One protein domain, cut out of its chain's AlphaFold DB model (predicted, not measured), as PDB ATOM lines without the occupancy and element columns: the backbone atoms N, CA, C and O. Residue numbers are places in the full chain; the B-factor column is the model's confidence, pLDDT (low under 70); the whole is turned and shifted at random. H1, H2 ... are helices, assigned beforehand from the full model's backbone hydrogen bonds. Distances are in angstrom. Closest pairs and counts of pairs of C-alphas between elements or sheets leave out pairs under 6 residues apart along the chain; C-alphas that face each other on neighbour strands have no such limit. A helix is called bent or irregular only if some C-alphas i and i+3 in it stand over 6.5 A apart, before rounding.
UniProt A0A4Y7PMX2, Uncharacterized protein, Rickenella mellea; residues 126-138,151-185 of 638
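What this domain is: This is residues 126 to 138 and 151 to 185 of the 638 residues of an uncharacterized protein of Rickenella mellea (UniProt A0A4Y7PMX2). Three helices form a small open group with H2 as the common partner: H1 packs on the side of H2 with its first residues, 126 to 130, and then runs away from it, while H3 comes near H2 only at Leu 155 and stays apart from H1. Residues 166 to 172 lead from the last turn of H2 back to H3. The printed part has 48 residues, with three named helices in the order H1, H2, H3 and no named strand; the class is all helix. The whole is compact, with a radius of gyration of the C-alphas of 10.9 A, and the C-alphas span 32 by 25 by 14 A along their three main axes.

How they stand to each other: H1, residues 126 to 138, touches H2, residues 154 to 165, with its residues 126 to 130 alone. The closest C-alphas of the two are those of Thr 127 and Ala 160, 4.5 A apart. Their lines stand at a steep tilt of 47 degrees, and they run opposite ways. H2 and H3, residues 173 to 183, only just touch, with 3 pairs of C-alphas within 8 A, and H2 does so with residue 155 alone. The closest C-alphas here are those of Leu 155 and Gly 178, 7.2 A apart. H2 and H3 stand at a steep tilt of 49 degrees and run opposite ways. H1 and H3 are apart. Every O i to N i+4 pair is within hydrogen-bond range in H2 and H3; in H1 it is 8 of 9.

Where its parts are: H1 begins with the C-alpha of Phe 126 at (294.870, 280.528, 443.283) and measures 19.6 A from first to last C-alpha. It is irregular, but only just: C-alphas 135 and 138 are 6.9 A apart, and its line is a rough one. H2 runs from Arg 154 to Lys 165, 16.4 A from first to last C-alpha, and begins with C-alpha 154 at (284.573, 286.061, 445.280). H3 runs from Gly 173 to Leu 183, 15.1 A, and its last C-alpha is at (292.570, 291.305, 436.182).

The domain as a whole: The two C-alphas farthest apart are those of Pro 138 and Gly 173, at 32.5 A. Residues 139 to 150 are not printed, and C-alphas 138 and 151 are 12.0 A apart across this cut, which lies in the link from H1 to H2. The link from H2 to H3, 7 residues, is short. The mean pLDDT of the printed part is 93.6, and Trp 185 is the one printed residue under 70.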
ATOM      1  N   PHE A 126     295.957 279.743 442.693       96.25
ATOM      2  CA  PHE A 126     294.870 280.528 443.283       96.25
ATOM      3  C   PHE A 126     294.928 280.525 444.809       96.25
ATOM      4  O   PHE A 126     294.674 281.554 445.429       96.25
ATOM      5  N   THR A 127     295.349 279.419 445.414       96.56
ATOM      6  CA  THR A 127     295.562 279.287 446.861       96.56
ATOM      7  C   THR A 127     296.730 280.166 447.319       96.56
ATOM      8  O   THR A 127     296.605 280.909 448.296       96.56
ATOM      9  N   THR A 128     297.840 280.170 446.569       96.12
ATOM     10  CA  THR A 128     298.979 281.076 446.810       96.12
ATOM     11  C   THR A 128     298.570 282.543 446.644       96.12
ATOM     12  O   THR A 128     298.915 283.378 447.479       96.12
ATOM     13  N   LEU A 129     297.788 282.871 445.609       95.12
ATOM     14  CA  LEU A 129     297.318 284.234 445.357       95.12
ATOM     15  C   LEU A 129     296.310 284.713 446.417       95.12
ATOM     16  O   LEU A 129     296.405 285.854 446.861       95.12
ATOM     17  N   LEU A 130     295.401 283.851 446.881       96.12
ATOM     18  CA  LEU A 130     294.483 284.149 447.986       96.12
ATOM     19  C   LEU A 130     295.249 284.395 449.295       96.12
ATOM     20  O   LEU A 130     294.959 285.357 450.006       96.12
ATOM     21  N   THR A 131     296.263 283.573 449.578       95.81
ATOM     22  CA  THR A 131     297.151 283.734 450.744       95.81
ATOM     23  C   THR A 131     297.897 285.068 450.675       95.81
ATOM     24  O   THR A 131     297.922 285.815 451.649       95.81
ATOM     25  N   SER A 132     298.436 285.405 449.499       94.94
ATOM     26  CA  SER A 132     299.115 286.675 449.232       94.94
ATOM     27  C   SER A 132     298.190 287.880 449.444       94.94
ATOM     28  O   SER A 132     298.512 288.767 450.231       94.94
ATOM     29  N   LEU A 133     296.996 287.888 448.836       94.31
ATOM     30  CA  LEU A 133     296.022 288.968 449.029       94.31
ATOM     31  C   LEU A 133     295.609 289.127 450.498       94.31
ATOM     32  O   LEU A 133     295.521 290.254 450.971       94.31
ATOM     33  N   THR A 134     295.423 288.020 451.223       94.44
ATOM     34  CA  THR A 134     295.087 288.033 452.659       94.44
ATOM     35  C   THR A 134     296.224 288.622 453.503       94.44
ATOM     36  O   THR A 134     295.975 289.378 454.440       94.44
ATOM     37  N   ALA A 135     297.485 288.348 453.146       94.62
ATOM     38  CA  ALA A 135     298.651 288.964 453.780       94.62
ATOM     39  C   ALA A 135     298.792 290.466 453.451       94.62
ATOM     40  O   ALA A 135     299.321 291.225 454.262       94.62
ATOM     41  N   PHE A 136     298.286 290.915 452.296       93.00
ATOM     42  CA  PHE A 136     298.235 292.333 451.927       93.00
ATOM     43  C   PHE A 136     297.013 293.087 452.482       93.00
ATOM     44  O   PHE A 136     297.087 294.307 452.598       93.00
ATOM     45  N   THR A 137     295.927 292.420 452.891       90.50
ATOM     46  CA  THR A 137     294.753 293.060 453.522       90.50
ATOM     47  C   THR A 137     295.101 294.064 454.640       90.50
ATOM     48  O   THR A 137     294.610 295.192 454.557       90.50
ATOM     49  N   PRO A 138     295.966 293.762 455.637       86.62
ATOM     50  CA  PRO A 138     296.344 294.739 456.668       86.62
ATOM     51  C   PRO A 138     297.185 295.920 456.150       86.62
ATOM     52  O   PRO A 138     297.238 296.950 456.808       86.62
ATOM     53  N   PRO A 151     286.657 293.396 450.988       92.62
ATOM     54  CA  PRO A 151     286.271 292.026 450.672       92.62
ATOM     55  C   PRO A 151     287.102 291.460 449.512       92.62
ATOM     56  O   PRO A 151     287.196 292.055 448.440       92.62
ATOM     57  N   LEU A 152     287.663 290.267 449.713       94.31
ATOM     58  CA  LEU A 152     288.385 289.527 448.674       94.31
ATOM     59  C   LEU A 152     287.444 289.192 447.495       94.31
ATOM     60  O   LEU A 152     286.312 288.752 447.730       94.31
ATOM     61  N   PRO A 153     287.877 289.343 446.226       95.31
ATOM     62  CA  PRO A 153     287.034 289.035 445.074       95.31
ATOM     63  C   PRO A 153     286.544 287.581 445.092       95.31
ATOM     64  O   PRO A 153     287.343 286.646 445.013       95.31
ATOM     65  N   ARG A 154     285.216 287.386 445.144       96.12
ATOM     66  CA  ARG A 154     284.573 286.061 445.280       96.12
ATOM     67  C   ARG A 154     285.062 285.025 444.264       96.12
ATOM     68  O   ARG A 154     285.168 283.852 444.605       96.12
ATOM     69  N   LEU A 155     285.402 285.451 443.044       96.50
ATOM     70  CA  LEU A 155     285.962 284.569 442.021       96.50
ATOM     71  C   LEU A 155     287.287 283.931 442.470       96.50
ATOM     72  O   LEU A 155     287.435 282.719 442.349       96.50
ATOM     73  N   ILE A 156     288.214 284.716 443.035       96.81
ATOM     74  CA  ILE A 156     289.522 284.234 443.511       96.81
ATOM     75  C   ILE A 156     289.331 283.230 444.649       96.81
ATOM     76  O   ILE A 156     289.930 282.157 444.618       96.81
ATOM     77  N   VAL A 157     288.447 283.543 445.603       97.62
ATOM     78  CA  VAL A 157     288.096 282.636 446.709       97.62
ATOM     79  C   VAL A 157     287.546 281.315 446.158       97.62
ATOM     80  O   VAL A 157     288.064 280.249 446.477       97.62
ATOM     81  N   SER A 158     286.578 281.379 445.235       97.69
ATOM     82  CA  SER A 158     285.981 280.186 444.622       97.69
ATOM     83  C   SER A 158     286.971 279.357 443.793       97.69
ATOM     84  O   SER A 158     286.809 278.145 443.677       97.69
ATOM     85  N   LEU A 159     288.004 279.986 443.222       97.69
ATOM     86  CA  LEU A 159     289.047 279.300 442.461       97.69
ATOM     87  C   LEU A 159     290.068 278.624 443.372       97.69
ATOM     88  O   LEU A 159     290.424 277.481 443.102       97.69
ATOM     89  N   ALA A 160     290.470 279.269 444.469       97.56
ATOM     90  CA  ALA A 160     291.291 278.642 445.502       97.56
ATOM     91  C   ALA A 160     290.565 277.439 446.128       97.56
ATOM     92  O   ALA A 160     291.133 276.357 446.217       97.56
ATOM     93  N   GLU A 161     289.276 277.567 446.462       97.75
ATOM     94  CA  GLU A 161     288.476 276.437 446.949       97.75
ATOM     95  C   GLU A 161     288.414 275.265 445.959       97.75
ATOM     96  O   GLU A 161     288.515 274.108 446.368       97.75
ATOM     97  N   LYS A 162     288.220 275.540 444.662       97.88
ATOM     98  CA  LYS A 162     288.177 274.497 443.624       97.88
ATOM     99  C   LYS A 162     289.553 273.877 443.373       97.88
ATOM    100  O   LYS A 162     289.623 272.695 443.071       97.88
ATOM    101  N   GLU A 163     290.630 274.643 443.515       97.19
ATOM    102  CA  GLU A 163     292.015 274.168 443.406       97.19
ATOM    103  C   GLU A 163     292.432 273.303 444.608       97.19
ATOM    104  O   GLU A 163     293.132 272.311 444.428       97.19
ATOM    105  N   VAL A 164     291.953 273.622 445.816       97.19
ATOM    106  CA  VAL A 164     292.120 272.780 447.016       97.19
ATOM    107  C   VAL A 164     291.321 271.476 446.902       97.19
ATOM    108  O   VAL A 164     291.806 270.429 447.324       97.19
ATOM    109  N   LYS A 165     290.113 271.518 446.319       97.88
ATOM    110  CA  LYS A 165     289.272 270.329 446.077       97.88
ATOM    111  C   LYS A 165     289.827 269.435 444.959       97.88
ATOM    112  O   LYS A 165     289.803 268.218 445.093       97.88
ATOM    113  N   GLU A 166     290.338 270.028 443.882       97.19
ATOM    114  CA  GLU A 166     290.881 269.322 442.715       97.19
ATOM    115  C   GLU A 166     292.229 269.938 442.266       97.19
ATOM    116  O   GLU A 166     292.275 270.765 441.344       97.19
ATOM    117  N   PRO A 167     293.357 269.542 442.888       96.06
ATOM    118  CA  PRO A 167     294.680 270.032 442.509       96.06
ATOM    119  C   PRO A 167     295.011 269.718 441.043       96.06
ATOM    120  O   PRO A 167     295.006 268.565 440.617       96.06
ATOM    121  N   GLY A 168     295.305 270.757 440.256       93.06
ATOM    122  CA  GLY A 168     295.559 270.639 438.815       93.06
ATOM    123  C   GLY A 168     294.312 270.698 437.919       93.06
ATOM    124  O   GLY A 168     294.444 270.576 436.697       93.06
ATOM    125  N   ARG A 169     293.109 270.932 438.471       95.62
ATOM    126  CA  ARG A 169     291.898 271.198 437.674       95.62
ATOM    127  C   ARG A 169     292.109 272.408 436.764       95.62
ATOM    128  O   ARG A 169     292.490 273.490 437.210       95.62
ATOM    129  N   LYS A 170     291.816 272.249 435.473       95.94
ATOM    130  CA  LYS A 170     291.900 273.345 434.498       95.94
ATOM    131  C   LYS A 170     290.793 274.371 434.759       95.94
ATOM    132  O   LYS A 170     289.629 274.007 434.896       95.94
ATOM    133  N   VAL A 171     291.168 275.650 434.769       96.38
ATOM    134  CA  VAL A 171     290.243 276.791 434.863       96.38
ATOM    135  C   VAL A 171     289.258 276.760 433.687       96.38
ATOM    136  O   VAL A 171     289.685 276.650 432.534       96.38
ATOM    137  N   SER A 172     287.956 276.846 433.974       96.81
ATOM    138  CA  SER A 172     286.893 276.792 432.961       96.81
ATOM    139  C   SER A 172     286.884 278.037 432.061       96.81
ATOM    140  O   SER A 172     287.499 279.054 432.377       96.81
ATOM    141  N   GLY A 173     286.174 277.987 430.927       95.94
ATOM    142  CA  GLY A 173     286.043 279.149 430.034       95.94
ATOM    143  C   GLY A 173     285.388 280.361 430.713       95.94
ATOM    144  O   GLY A 173     285.857 281.484 430.551       95.94
ATOM    145  N   GLU A 174     284.364 280.120 431.533       95.62
ATOM    146  CA  GLU A 174     283.692 281.138 432.346       95.62
ATOM    147  C   GLU A 174     284.627 281.716 433.417       95.62
ATOM    148  O   GLU A 174     284.743 282.930 433.560       95.62
ATOM    149  N   GLU A 175     285.365 280.858 434.125       95.94
ATOM    150  CA  GLU A 175     286.323 281.281 435.149       95.94
ATOM    151  C   GLU A 175     287.492 282.071 434.540       95.94
ATOM    152  O   GLU A 175     287.932 283.060 435.123       95.94
ATOM    153  N   LYS A 176     287.957 281.699 433.339       95.25
ATOM    154  CA  LYS A 176     288.933 282.478 432.562       95.25
ATOM    155  C   LYS A 176     288.379 283.839 432.145       95.25
ATOM    156  O   LYS A 176     289.087 284.830 432.281       95.25
ATOM    157  N   ALA A 177     287.137 283.907 431.665       92.25
ATOM    158  CA  ALA A 177     286.495 285.174 431.312       92.25
ATOM    159  C   ALA A 177     286.318 286.077 432.546       92.25
ATOM    160  O   ALA A 177     286.618 287.269 432.493       92.25
ATOM    161  N   GLY A 178     285.929 285.495 433.684       93.75
ATOM    162  CA  GLY A 178     285.867 286.174 434.974       93.75
ATOM    163  C   GLY A 178     287.230 286.692 435.440       93.75
ATOM    164  O   GLY A 178     287.320 287.835 435.875       93.75
ATOM    165  N   LEU A 179     288.302 285.901 435.307       93.06
ATOM    166  CA  LEU A 179     289.669 286.333 435.620       93.06
ATOM    167  C   LEU A 179     290.154 287.427 434.662       93.06
ATOM    168  O   LEU A 179     290.802 288.369 435.107       93.06
ATOM    169  N   GLY A 180     289.814 287.344 433.375       91.31
ATOM    170  CA  GLY A 180     290.115 288.386 432.394       91.31
ATOM    171  C   GLY A 180     289.421 289.707 432.725       91.31
ATOM    172  O   GLY A 180     290.061 290.754 432.697       91.31
ATOM    173  N   SER A 181     288.149 289.656 433.132       88.38
ATOM    174  CA  SER A 181     287.404 290.820 433.626       88.38
ATOM    175  C   SER A 181     287.992 291.371 434.934       88.38
ATOM    176  O   SER A 181     288.206 292.573 435.076       88.38
ATOM    177  N   LEU A 182     288.342 290.488 435.877       86.62
ATOM    178  CA  LEU A 182     288.855 290.869 437.193       86.62
ATOM    179  C   LEU A 182     290.292 291.411 437.159       86.62
ATOM    180  O   LEU A 182     290.621 292.265 437.970       86.62
ATOM    181  N   LEU A 183     291.151 290.926 436.261       82.94
ATOM    182  CA  LEU A 183     292.570 291.305 436.182       82.94
ATOM    183  C   LEU A 183     292.882 292.264 435.017       82.94
ATOM    184  O   LEU A 183     294.038 292.639 434.833       82.94
ATOM    185  N   GLY A 184     291.894 292.598 434.178       77.00
ATOM    186  CA  GLY A 184     292.117 293.229 432.868       77.00
ATOM    187  C   GLY A 184     292.828 292.316 431.855       77.00
ATOM    188  O   GLY A 184     293.228 292.761 430.777       77.00
ATOM    189  N   TRP A 185     293.014 291.033 432.186       59.50
ATOM    190  CA  TRP A 185     293.819 290.084 431.421       59.50
ATOM    191  C   TRP A 185     293.017 289.482 430.259       59.50
ATOM    192  O   TRP A 185     292.633 288.312 430.274       59.50
TER     193      TRP A 185